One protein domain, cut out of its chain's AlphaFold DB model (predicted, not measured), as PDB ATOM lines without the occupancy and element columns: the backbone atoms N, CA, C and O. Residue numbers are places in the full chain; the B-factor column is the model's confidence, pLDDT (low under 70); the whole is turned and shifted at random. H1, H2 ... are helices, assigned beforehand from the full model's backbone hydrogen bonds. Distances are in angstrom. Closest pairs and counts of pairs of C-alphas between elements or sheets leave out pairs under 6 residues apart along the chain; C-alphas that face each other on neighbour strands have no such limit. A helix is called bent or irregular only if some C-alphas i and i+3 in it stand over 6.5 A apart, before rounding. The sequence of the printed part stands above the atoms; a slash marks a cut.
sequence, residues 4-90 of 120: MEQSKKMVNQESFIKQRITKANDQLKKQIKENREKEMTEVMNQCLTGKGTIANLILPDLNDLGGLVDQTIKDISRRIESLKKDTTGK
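What this domain is: This is residues 4 to 90 of the 120 residues of an uncharacterized protein of Helianthus annuus (UniProt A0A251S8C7). Two long helices meet near their joined ends as a wide L, about perpendicular to each other, with a small loop closing the corner. The meeting place is small: H1 residues 37 to 44 pack on H2 residues 61 to 69, and from there two long arms stick out, residues 4 to 35 and residues 73 to 90. The printed part has 87 residues with two named helices, H1 then H2, and no named strand; its class is all helix. It is extended, with a radius of gyration of the C-alphas of 23.0 A, and flat, spanning 71 by 46 by 17 A.

Where its parts are: H1 comes first, residues 4 to 48, and measures 66.3 A from C-alpha 4 at (-3.750, -27.856, 34.024) to C-alpha 48 at (59.354, -38.415, 51.263). H2, residues 59 to 88, measures 44.0 A and ends with C-alpha 88 at (67.333, -9.911, 38.304). Neither helix is bent.

How they stand to each other: H1 touches H2 with residues 37 to 44 alone, and H2 touches H1 with residues 61 to 69 alone. Their closest C-alphas are those of Met 40 and Leu 65, 5.7 A apart. Their lines are about perpendicular, at 76 degrees, and their centres are 29.2 A apart. In H1 and H2 every O i to N i+4 pair is within hydrogen-bond range.

The domain as a whole: The two C-alphas farthest apart are those of Met 4 and Lys 90, 74.6 A. The printed part has no cut. The link from H1 to H2, with 10 residues between them, is short. The mean pLDDT of the printed part is 90.8; residues 5 to 6 and residues 87 to 90 are under 70.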
ATOM      1  N   MET A   4      -4.832 -28.472  34.803       73.25
ATOM      2  CA  MET A   4      -3.750 -27.856  34.024       73.25
ATOM      3  C   MET A   4      -2.800 -26.998  34.881       73.25
ATOM      4  O   MET A   4      -1.610 -26.887  34.578       73.25
ATOM      5  N   GLU A   5      -3.296 -26.392  35.964       69.06
ATOM      6  CA  GLU A   5      -2.446 -25.648  36.902       69.06
ATOM      7  C   GLU A   5      -1.684 -26.580  37.848       69.06
ATOM      8  O   GLU A   5      -0.540 -26.286  38.210       69.06
ATOM      9  N   GLN A   6      -2.284 -27.713  38.228       68.38
ATOM     10  CA  GLN A   6      -1.607 -28.727  39.037       68.38
ATOM     11  C   GLN A   6      -0.488 -29.413  38.253       68.38
ATOM     12  O   GLN A   6       0.625 -29.502  38.767       68.38
ATOM     13  N   SER A   7      -0.729 -29.817  37.003       70.25
ATOM     14  CA  SER A   7       0.295 -30.450  36.165       70.25
ATOM     15  C   SER A   7       1.473 -29.509  35.893       70.25
ATOM     16  O   SER A   7       2.624 -29.913  36.055       70.25
ATOM     17  N   LYS A   8       1.223 -28.220  35.612       71.31
ATOM     18  CA  LYS A   8       2.282 -27.196  35.507       71.31
ATOM     19  C   LYS A   8       3.101 -27.054  36.793       71.31
ATOM     20  O   LYS A   8       4.329 -26.987  36.726       71.31
ATOM     21  N   LYS A   9       2.453 -27.013  37.966       71.94
ATOM     22  CA  LYS A   9       3.158 -26.949  39.261       71.94
ATOM     23  C   LYS A   9       3.964 -28.219  39.542       71.94
ATOM     24  O   LYS A   9       5.079 -28.113  40.049       71.94
ATOM     25  N   MET A  10       3.435 -29.387  39.186       71.06
ATOM     26  CA  MET A  10       4.095 -30.678  39.380       71.06
ATOM     27  C   MET A  10       5.350 -30.800  38.510       71.06
ATOM     28  O   MET A  10       6.408 -31.151  39.021       71.06
ATOM     29  N   VAL A  11       5.276 -30.391  37.239       70.62
ATOM     30  CA  VAL A  11       6.442 -30.324  36.340       70.62
ATOM     31  C   VAL A  11       7.513 -29.375  36.893       70.62
ATOM     32  O   VAL A  11       8.704 -29.689  36.864       70.62
ATOM     33  N   ASN A  12       7.110 -28.238  37.469       85.50
ATOM     34  CA  ASN A  12       8.045 -27.293  38.079       85.50
ATOM     35  C   ASN A  12       8.746 -27.878  39.323       85.50
ATOM     36  O   ASN A  12       9.965 -27.767  39.450       85.50
ATOM     37  N   GLN A  13       8.015 -28.559  40.212       92.56
ATOM     38  CA  GLN A  13       8.601 -29.229  41.383       92.56
ATOM     39  C   GLN A  13       9.503 -30.407  40.994       92.56
ATOM     40  O   GLN A  13      10.602 -30.541  41.532       92.56
ATOM     41  N   GLU A  14       9.079 -31.229  40.033       91.56
ATOM     42  CA  GLU A  14       9.872 -32.344  39.516       91.56
ATOM     43  C   GLU A  14      11.198 -31.844  38.920       91.56
ATOM     44  O   GLU A  14      12.262 -32.394  39.217       91.56
ATOM     45  N   SER A  15      11.162 -30.756  38.142       92.81
ATOM     46  CA  SER A  15      12.368 -30.142  37.576       92.81
ATOM     47  C   SER A  15      13.320 -29.615  38.656       92.81
ATOM     48  O   SER A  15      14.529 -29.846  38.579       92.81
ATOM     49  N   PHE A  16      12.781 -28.997  39.711       93.19
ATOM     50  CA  PHE A  16      13.561 -28.511  40.847       93.19
ATOM     51  C   PHE A  16      14.246 -29.661  41.597       93.19
ATOM     52  O   PHE A  16      15.438 -29.583  41.906       93.19
ATOM     53  N   ILE A  17      13.526 -30.758  41.850       95.88
ATOM     54  CA  ILE A  17      14.086 -31.949  42.504       95.88
ATOM     55  C   ILE A  17      15.199 -32.558  41.644       95.88
ATOM     56  O   ILE A  17      16.292 -32.806  42.158       95.88
ATOM     57  N   LYS A  18      14.980 -32.725  40.332       96.69
ATOM     58  CA  LYS A  18      16.012 -33.210  39.398       96.69
ATOM     59  C   LYS A  18      17.254 -32.319  39.413       96.69
ATOM     60  O   LYS A  18      18.366 -32.828  39.529       96.69
ATOM     61  N   GLN A  19      17.082 -30.997  39.381       96.12
ATOM     62  CA  GLN A  19      18.194 -30.045  39.456       96.12
ATOM     63  C   GLN A  19      18.996 -30.204  40.754       96.12
ATOM     64  O   GLN A  19      20.229 -30.177  40.740       96.12
ATOM     65  N   ARG A  20      18.310 -30.394  41.887       97.19
ATOM     66  CA  ARG A  20      18.958 -30.617  43.183       97.19
ATOM     67  C   ARG A  20      19.739 -31.926  43.232       97.19
ATOM     68  O   ARG A  20      20.841 -31.922  43.779       97.19
ATOM     69  N   ILE A  21      19.207 -32.998  42.645       98.00
ATOM     70  CA  ILE A  21      19.903 -34.285  42.518       98.00
ATOM     71  C   ILE A  21      21.175 -34.118  41.682       98.00
ATOM     72  O   ILE A  21      22.248 -34.522  42.126       98.00
ATOM     73  N   THR A  22      21.092 -33.466  40.519       98.00
ATOM     74  CA  THR A  22      22.266 -33.201  39.671       98.00
ATOM     75  C   THR A  22      23.330 -32.412  40.428       98.00
ATOM     76  O   THR A  22      24.481 -32.835  40.486       98.00
ATOM     77  N   LYS A  23      22.940 -31.325  41.106       98.06
ATOM     78  CA  LYS A  23      23.873 -30.510  41.894       98.06
ATOM     79  C   LYS A  23      24.549 -31.308  43.014       98.06
ATOM     80  O   LYS A  23      25.744 -31.138  43.238       98.06
ATOM     81  N   ALA A  24      23.802 -32.164  43.712       98.25
ATOM     82  CA  ALA A  24      24.357 -33.025  44.755       98.25
ATOM     83  C   ALA A  24      25.338 -34.062  44.178       98.25
ATOM     84  O   ALA A  24      26.408 -34.269  44.743       98.25
ATOM     85  N   ASN A  25      25.022 -34.655  43.023       98.31
ATOM     86  CA  ASN A  25      25.919 -35.584  42.332       98.31
ATOM     87  C   ASN A  25      27.217 -34.911  41.873       98.31
ATOM     88  O   ASN A  25      28.291 -35.492  42.010       98.31
ATOM     89  N   ASP A  26      27.145 -33.684  41.360       98.38
ATOM     90  CA  ASP A  26      28.336 -32.934  40.954       98.38
ATOM     91  C   ASP A  26      29.213 -32.579  42.160       98.38
ATOM     92  O   ASP A  26      30.439 -32.699  42.103       98.38
ATOM     93  N   GLN A  27      28.592 -32.210  43.286       98.44
ATOM     94  CA  GLN A  27      29.299 -31.995  44.549       98.44
ATOM     95  C   GLN A  27      29.972 -33.277  45.051       98.44
ATOM     96  O   GLN A  27      31.135 -33.226  45.443       98.44
ATOM     97  N   LEU A  28      29.286 -34.420  44.982       98.44
ATOM     98  CA  LEU A  28      29.847 -35.713  45.370       98.44
ATOM     99  C   LEU A  28      31.062 -36.080  44.507       98.44
ATOM    100  O   LEU A  28      32.111 -36.429  45.041       98.44
ATOM    101  N   LYS A  29      30.962 -35.941  43.180       98.38
ATOM    102  CA  LYS A  29      32.087 -36.191  42.262       98.38
ATOM    103  C   LYS A  29      33.286 -35.300  42.576       98.38
ATOM    104  O   LYS A  29      34.419 -35.775  42.585       98.38
ATOM    105  N   LYS A  30      33.035 -34.018  42.862       98.25
ATOM    106  CA  LYS A  30      34.078 -33.072  43.268       98.25
ATOM    107  C   LYS A  30      34.758 -33.521  44.564       98.25
ATOM    108  O   LYS A  30      35.981 -33.574  44.603       98.25
ATOM    109  N   GLN A  31      33.985 -33.897  45.582       98.31
ATOM    110  CA  GLN A  31      34.529 -34.368  46.858       98.31
ATOM    111  C   GLN A  31      35.337 -35.657  46.711       98.31
ATOM    112  O   GLN A  31      36.405 -35.761  47.299       98.31
ATOM    113  N   ILE A  32      34.874 -36.617  45.904       97.50
ATOM    114  CA  ILE A  32      35.625 -37.849  45.619       97.50
ATOM    115  C   ILE A  32      36.995 -37.508  45.026       97.50
ATOM    116  O   ILE A  32      38.010 -38.022  45.489       97.50
ATOM    117  N   LYS A  33      37.032 -36.602  44.042       95.25
ATOM    118  CA  LYS A  33      38.285 -36.163  43.421       95.25
ATOM    119  C   LYS A  33      39.207 -35.457  44.421       95.25
ATOM    120  O   LYS A  33      40.375 -35.806  44.517       95.25
ATOM    121  N   GLU A  34      38.685 -34.499  45.185       96.31
ATOM    122  CA  GLU A  34      39.468 -33.755  46.184       96.31
ATOM    123  C   GLU A  34      39.997 -34.662  47.300       96.31
ATOM    124  O   GLU A  34      41.123 -34.488  47.763       96.31
ATOM    125  N   ASN A  35      39.203 -35.640  47.738       97.31
ATOM    126  CA  ASN A  35      39.634 -36.617  48.731       97.31
ATOM    127  C   ASN A  35      40.748 -37.497  48.170       97.31
ATOM    128  O   ASN A  35      41.761 -37.686  48.837       97.31
ATOM    129  N   ARG A  36      40.607 -37.951  46.923       95.56
ATOM    130  CA  ARG A  36      41.632 -38.745  46.250       95.56
ATOM    131  C   ARG A  36      42.954 -37.987  46.109       95.56
ATOM    132  O   ARG A  36      44.010 -38.539  46.401       95.56
ATOM    133  N   GLU A  37      42.905 -36.714  45.722       94.69
ATOM    134  CA  GLU A  37      44.096 -35.855  45.653       94.69
ATOM    135  C   GLU A  37      44.766 -35.703  47.030       94.69
ATOM    136  O   GLU A  37      45.992 -35.794  47.134       94.69
ATOM    137  N   LYS A  38      43.983 -35.530  48.104       96.38
ATOM    138  CA  LYS A  38      44.508 -35.458  49.479       96.38
ATOM    139  C   LYS A  38      45.153 -36.767  49.926       96.38
ATOM    140  O   LYS A  38      46.240 -36.726  50.492       96.38
ATOM    141  N   GLU A  39      44.519 -37.906  49.658       95.25
ATOM    142  CA  GLU A  39      45.073 -39.229  49.968       95.25
ATOM    143  C   GLU A  39      46.418 -39.442  49.267       95.25
ATOM    144  O   GLU A  39      47.393 -39.814  49.915       95.25
ATOM    145  N   MET A  40      46.511 -39.141  47.967       95.81
ATOM    146  CA  MET A  40      47.773 -39.291  47.227       95.81
ATOM    147  C   MET A  40      48.843 -38.297  47.685       95.81
ATOM    148  O   MET A  40      50.025 -38.638  47.726       95.81
ATOM    149  N   THR A  41      48.442 -37.092  48.095       95.88
ATOM    150  CA  THR A  41      49.359 -36.110  48.695       95.88
ATOM    151  C   THR A  41      49.945 -36.631  50.005       95.88
ATOM    152  O   THR A  41      51.148 -36.521  50.233       95.88
ATOM    153  N   GLU A  42      49.117 -37.236  50.854       95.50
ATOM    154  CA  GLU A  42      49.570 -37.829  52.110       95.50
ATOM    155  C   GLU A  42      50.517 -39.010  51.865       95.50
ATOM    156  O   GLU A  42      51.592 -39.071  52.461       95.50
ATOM    157  N   VAL A  43      50.186 -39.893  50.917       94.94
ATOM    158  CA  VAL A  43      51.070 -40.992  50.497       94.94
ATOM    159  C   VAL A  43      52.426 -40.457  50.025       94.94
ATOM    160  O   VAL A  43      53.468 -40.947  50.469       94.94
ATOM    161  N   MET A  44      52.438 -39.422  49.181       95.00
ATOM    162  CA  MET A  44      53.671 -38.778  48.720       95.00
ATOM    163  C   MET A  44      54.506 -38.256  49.901       95.00
ATOM    164  O   MET A  44      55.699 -38.545  49.988       95.00
ATOM    165  N   ASN A  45      53.883 -37.543  50.843       94.62
ATOM    166  CA  ASN A  45      54.558 -36.992  52.023       94.62
ATOM    167  C   ASN A  45      55.146 -38.085  52.925       94.62
ATOM    168  O   ASN A  45      56.271 -37.962  53.421       94.62
ATOM    169  N   GLN A  46      54.415 -39.180  53.131       94.44
ATOM    170  CA  GLN A  46      54.901 -40.321  53.905       94.44
ATOM    171  C   GLN A  46      56.107 -40.977  53.230       94.44
ATOM    172  O   GLN A  46      57.085 -41.294  53.910       94.44
ATOM    173  N   CYS A  47      56.089 -41.119  51.903       92.69
ATOM    174  CA  CYS A  47      57.229 -41.641  51.148       92.69
ATOM    175  C   CYS A  47      58.455 -40.721  51.267       92.69
ATOM    176  O   CYS A  47      59.555 -41.193  51.539       92.69
ATOM    177  N   LEU A  48      58.269 -39.401  51.144       91.38
ATOM    178  CA  LEU A  48      59.354 -38.415  51.263       91.38
ATOM    179  C   LEU A  48      59.968 -38.360  52.667       91.38
ATOM    180  O   LEU A  48      61.161 -38.112  52.816       91.38
ATOM    181  N   THR A  49      59.165 -38.603  53.703       94.75
ATOM    182  CA  THR A  49      59.633 -38.648  55.098       94.75
ATOM    183  C   THR A  49      60.196 -40.013  55.503       94.75
ATOM    184  O   THR A  49      60.577 -40.191  56.660       94.75
ATOM    185  N   GLY A  50      60.239 -40.982  54.580       91.38
ATOM    186  CA  GLY A  50      60.696 -42.351  54.833       91.38
ATOM    187  C   GLY A  50      59.756 -43.179  55.715       91.38
ATOM    188  O   GLY A  50      60.130 -44.262  56.157       91.38
ATOM    189  N   LYS A  51      58.546 -42.678  55.995       90.50
ATOM    190  CA  LYS A  51      57.528 -43.348  56.821       90.50
ATOM    191  C   LYS A  51      56.601 -44.254  56.008       90.50
ATOM    192  O   LYS A  51      55.967 -45.134  56.581       90.50
ATOM    193  N   GLY A  52      56.503 -44.025  54.700       87.00
ATOM    194  CA  GLY A  52      55.667 -44.779  53.766       87.00
ATOM    195  C   GLY A  52      56.485 -45.487  52.689       87.00
ATOM    196  O   GLY A  52      57.628 -45.121  52.420       87.00
ATOM    197  N   THR A  53      55.883 -46.496  52.055       88.12
ATOM    198  CA  THR A  53      56.463 -47.202  50.905       88.12
ATOM    199  C   THR A  53      55.529 -47.160  49.701       88.12
ATOM    200  O   THR A  53      54.331 -47.403  49.815       88.12
ATOM    201  N   ILE A  54      56.106 -46.898  48.529       88.44
ATOM    202  CA  ILE A  54      55.406 -46.915  47.236       88.44
ATOM    203  C   ILE A  54      55.087 -48.360  46.812       88.44
ATOM    204  O   ILE A  54      54.144 -48.596  46.064       88.44
ATOM    205  N   ALA A  55      55.838 -49.345  47.320       87.94
ATOM    206  CA  ALA A  55      55.739 -50.743  46.894       87.94
ATOM    207  C   ALA A  55      54.380 -51.399  47.196       87.94
ATOM    208  O   ALA A  55      54.028 -52.384  46.556       87.94
ATOM    209  N   ASN A  56      53.621 -50.858  48.153       87.50
ATOM    210  CA  ASN A  56      52.330 -51.414  48.566       87.50
ATOM    211  C   ASN A  56      51.137 -50.836  47.782       87.50
ATOM    212  O   ASN A  56      49.998 -51.203  48.060       87.50
ATOM    213  N   LEU A  57      51.376 -49.917  46.843       90.94
ATOM    214  CA  LEU A  57      50.324 -49.259  46.073       90.94
ATOM    215  C   LEU A  57      49.901 -50.104  44.870       90.94
ATOM    216  O   LEU A  57      50.730 -50.711  44.188       90.94
ATOM    217  N   ILE A  58      48.601 -50.108  44.574       94.31
ATOM    218  CA  ILE A  58      48.084 -50.727  43.350       94.31
ATOM    219  C   ILE A  58      48.337 -49.822  42.137       94.31
ATOM    220  O   ILE A  58      48.540 -48.617  42.267       94.31
ATOM    221  N   LEU A  59      48.285 -50.390  40.929       93.94
ATOM    222  CA  LEU A  59      48.585 -49.658  39.692       93.94
ATOM    223  C   LEU A  59      47.804 -48.331  39.520       93.94
ATOM    224  O   LEU A  59      48.428 -47.347  39.126       93.94
ATOM    225  N   PRO A  60      46.490 -48.247  39.819       93.69
ATOM    226  CA  PRO A  60      45.767 -46.976  39.758       93.69
ATOM    227  C   PRO A  60      46.322 -45.920  40.724       93.69
ATOM    228  O   PRO A  60      46.486 -44.769  40.338       93.69
ATOM    229  N   ASP A  61      46.673 -46.323  41.948       93.62
ATOM    230  CA  ASP A  61      47.287 -45.438  42.944       93.62
ATOM    231  C   ASP A  61      48.656 -44.947  42.478       93.62
ATOM    232  O   ASP A  61      48.976 -43.773  42.630       93.62
ATOM    233  N   LEU A  62      49.447 -45.824  41.856       94.25
ATOM    234  CA  LEU A  62      50.745 -45.458  41.293       94.25
ATOM    235  C   LEU A  62      50.616 -44.442  40.155       94.25
ATOM    236  O   LEU A  62      51.446 -43.542  40.055       94.25
ATOM    237  N   ASN A  63      49.589 -44.566  39.312       95.38
ATOM    238  CA  ASN A  63      49.331 -43.608  38.240       95.38
ATOM    239  C   ASN A  63      48.936 -42.236  38.809       95.38
ATOM    240  O   ASN A  63      49.547 -41.224  38.464       95.38
ATOM    241  N   ASP A  64      47.984 -42.214  39.744       95.06
ATOM    242  CA  ASP A  64      47.548 -40.977  40.393       95.06
ATOM    243  C   ASP A  64      48.707 -40.295  41.139       95.06
ATOM    244  O   ASP A  64      48.906 -39.083  41.019       95.06
ATOM    245  N   LEU A  65      49.521 -41.078  41.856       95.25
ATOM    246  CA  LEU A  65      50.717 -40.592  42.540       95.25
ATOM    247  C   LEU A  65      51.757 -40.051  41.550       95.25
ATOM    248  O   LEU A  65      52.310 -38.976  41.778       95.25
ATOM    249  N   GLY A  66      52.009 -40.758  40.445       94.81
ATOM    250  CA  GLY A  66      52.928 -40.318  39.394       94.81
ATOM    251  C   GLY A  66      52.518 -38.968  38.803       94.81
ATOM    252  O   GLY A  66      53.330 -38.044  38.742       94.81
ATOM    253  N   GLY A  67      51.234 -38.805  38.473       95.94
ATOM    254  CA  GLY A  67      50.695 -37.533  37.990       95.94
ATOM    255  C   GLY A  67      50.821 -36.396  39.012       95.94
ATOM    256  O   GLY A  67      51.156 -35.266  38.646       95.94
ATOM    257  N   LEU A  68      50.602 -36.687  40.298       95.50
ATOM    258  CA  LEU A  68      50.757 -35.706  41.374       95.50
ATOM    259  C   LEU A  68      52.219 -35.261  41.546       95.50
ATOM    260  O   LEU A  68      52.492 -34.069  41.721       95.50
ATOM    261  N   VAL A  69      53.166 -36.199  41.454       95.69
ATOM    262  CA  VAL A  69      54.608 -35.913  41.492       95.69
ATOM    263  C   VAL A  69      55.015 -35.046  40.302       95.69
ATOM    264  O   VAL A  69      55.655 -34.009  40.495       95.69
ATOM    265  N   ASP A  70      54.581 -35.395  39.090       97.44
ATOM    266  CA  ASP A  70      54.856 -34.613  37.881       97.44
ATOM    267  C   ASP A  70      54.335 -33.177  37.997       97.44
ATOM    268  O   ASP A  70      55.023 -32.218  37.629       97.44
ATOM    269  N   GLN A  71      53.122 -33.005  38.529       96.62
ATOM    270  CA  GLN A  71      52.550 -31.684  38.765       96.62
ATOM    271  C   GLN A  71      53.353 -30.900  39.810       96.62
ATOM    272  O   GLN A  71      53.640 -29.719  39.609       96.62
ATOM    273  N   THR A  72      53.778 -31.561  40.887       95.62
ATOM    274  CA  THR A  72      54.588 -30.948  41.947       95.62
ATOM    275  C   THR A  72      55.939 -30.468  41.410       95.62
ATOM    276  O   THR A  72      56.349 -29.339  41.684       95.62
ATOM    277  N   ILE A  73      56.611 -31.269  40.577       97.25
ATOM    278  CA  ILE A  73      57.878 -30.895  39.925       97.25
ATOM    279  C   ILE A  73      57.686 -29.674  39.016       97.25
ATOM    280  O   ILE A  73      58.491 -28.735  39.056       97.25
ATOM    281  N   LYS A  74      56.611 -29.650  38.218       98.12
ATOM    282  CA  LYS A  74      56.272 -28.503  37.359       98.12
ATOM    283  C   LYS A  74      56.036 -27.239  38.183       98.12
ATOM    284  O   LYS A  74      56.550 -26.177  37.837       98.12
ATOM    285  N   ASP A  75      55.303 -27.338  39.287       97.44
ATOM    286  CA  ASP A  75      55.008 -26.204  40.169       97.44
ATOM    287  C   ASP A  75      56.265 -25.649  40.836       97.44
ATOM    288  O   ASP A  75      56.471 -24.432  40.850       97.44
ATOM    289  N   ILE A  76      57.139 -26.526  41.332       97.25
ATOM    290  CA  ILE A  76      58.435 -26.135  41.894       97.25
ATOM    291  C   ILE A  76      59.283 -25.430  40.831       97.25
ATOM    292  O   ILE A  76      59.816 -24.354  41.096       97.25
ATOM    293  N   SER A  77      59.348 -25.975  39.614       97.88
ATOM    294  CA  SER A  77      60.108 -25.382  38.506       97.88
ATOM    295  C   SER A  77      59.606 -23.975  38.159       97.88
ATOM    296  O   SER A  77      60.394 -23.029  38.124       97.88
ATOM    297  N   ARG A  78      58.281 -23.792  38.031       97.81
ATOM    298  CA  ARG A  78      57.658 -22.474  37.796       97.81
ATOM    299  C   ARG A  78      57.965 -21.470  38.910       97.81
ATOM    300  O   ARG A  78      58.221 -20.295  38.639       97.81
ATOM    301  N   ARG A  79      57.951 -21.914  40.171       97.31
ATOM    302  CA  ARG A  79      58.288 -21.066  41.328       97.31
ATOM    303  C   ARG A  79      59.757 -20.653  41.315       97.31
ATOM    304  O   ARG A  79      60.044 -19.485  41.554       97.31
ATOM    305  N   ILE A  80      60.671 -21.568  40.989       97.25
ATOM    306  CA  ILE A  80      62.105 -21.268  40.848       97.25
ATOM    307  C   ILE A  80      62.332 -20.220  39.751       97.25
ATOM    308  O   ILE A  80      63.076 -19.264  39.961       97.25
ATOM    309  N   GLU A  81      61.689 -20.366  38.592       96.44
ATOM    310  CA  GLU A  81      61.789 -19.391  37.498       96.44
ATOM    311  C   GLU A  81      61.250 -18.012  37.885       96.44
ATOM    312  O   GLU A  81      61.860 -16.997  37.547       96.44
ATOM    313  N   SER A  82      60.131 -17.974  38.612       95.44
ATOM    314  CA  SER A  82      59.531 -16.725  39.094       95.44
ATOM    315  C   SER A  82      60.473 -16.003  40.060       95.44
ATOM    316  O   SER A  82      60.804 -14.842  39.842       95.44
ATOM    317  N   LEU A  83      61.026 -16.728  41.039       94.75
ATOM    318  CA  LEU A  83      61.992 -16.178  41.995       94.75
ATOM    319  C   LEU A  83      63.259 -15.641  41.312       94.75
ATOM    320  O   LEU A  83      63.766 -14.591  41.699       94.75
ATOM    321  N   LYS A  84      63.757 -16.321  40.269       93.69
ATOM    322  CA  LYS A  84      64.917 -15.852  39.491       93.69
ATOM    323  C   LYS A  84      64.654 -14.514  38.794       93.69
ATOM    324  O   LYS A  84      65.547 -13.668  38.756       93.69
ATOM    325  N   LYS A  85      63.450 -14.309  38.245       87.94
ATOM    326  CA  LYS A  85      63.067 -13.041  37.595       87.94
ATOM    327  C   LYS A  85      63.031 -11.886  38.597       87.94
ATOM    328  O   LYS A  85      63.541 -10.811  38.288       87.94
ATOM    329  N   ASP A  86      62.524 -12.136  39.800       79.25
ATOM    330  CA  ASP A  86      62.434 -11.126  40.858       79.25
ATOM    331  C   ASP A  86      63.819 -10.677  41.361       79.25
ATOM    332  O   ASP A  86      64.025  -9.500  41.659       79.25
ATOM    333  N   THR A  87      64.805 -11.583  41.396       64.56
ATOM    334  CA  THR A  87      66.195 -11.243  41.756       64.56
ATOM    335  C   THR A  87      66.941 -10.443  40.686       64.56
ATOM    336  O   THR A  87      67.747  -9.586  41.036       64.56
ATOM    337  N   THR A  88      66.664 -10.651  39.395       59.28
ATOM    338  CA  THR A  88      67.333  -9.911  38.304       59.28
ATOM    339  C   THR A  88      66.768  -8.492  38.121       59.28
ATOM    340  O   THR A  88      67.451  -7.622  37.585       59.28
ATOM    341  N   GLY A  89      65.552  -8.216  38.611       55.97
ATOM    342  CA  GLY A  89      64.942  -6.877  38.609       55.97
ATOM    343  C   GLY A  89      65.483  -5.914  39.677       55.97
ATOM    344  O   GLY A  89      65.245  -4.710  39.593       55.97
ATOM    345  N   LYS A  90      66.242  -6.409  40.664       48.94
ATOM    346  CA  LYS A  90      67.009  -5.590  41.611       48.94
ATOM    347  C   LYS A  90      68.490  -5.701  41.273       48.94
ATOM    348  O   LYS A  90      69.227  -6.462  41.895       48.94
TER     349      LYS A  90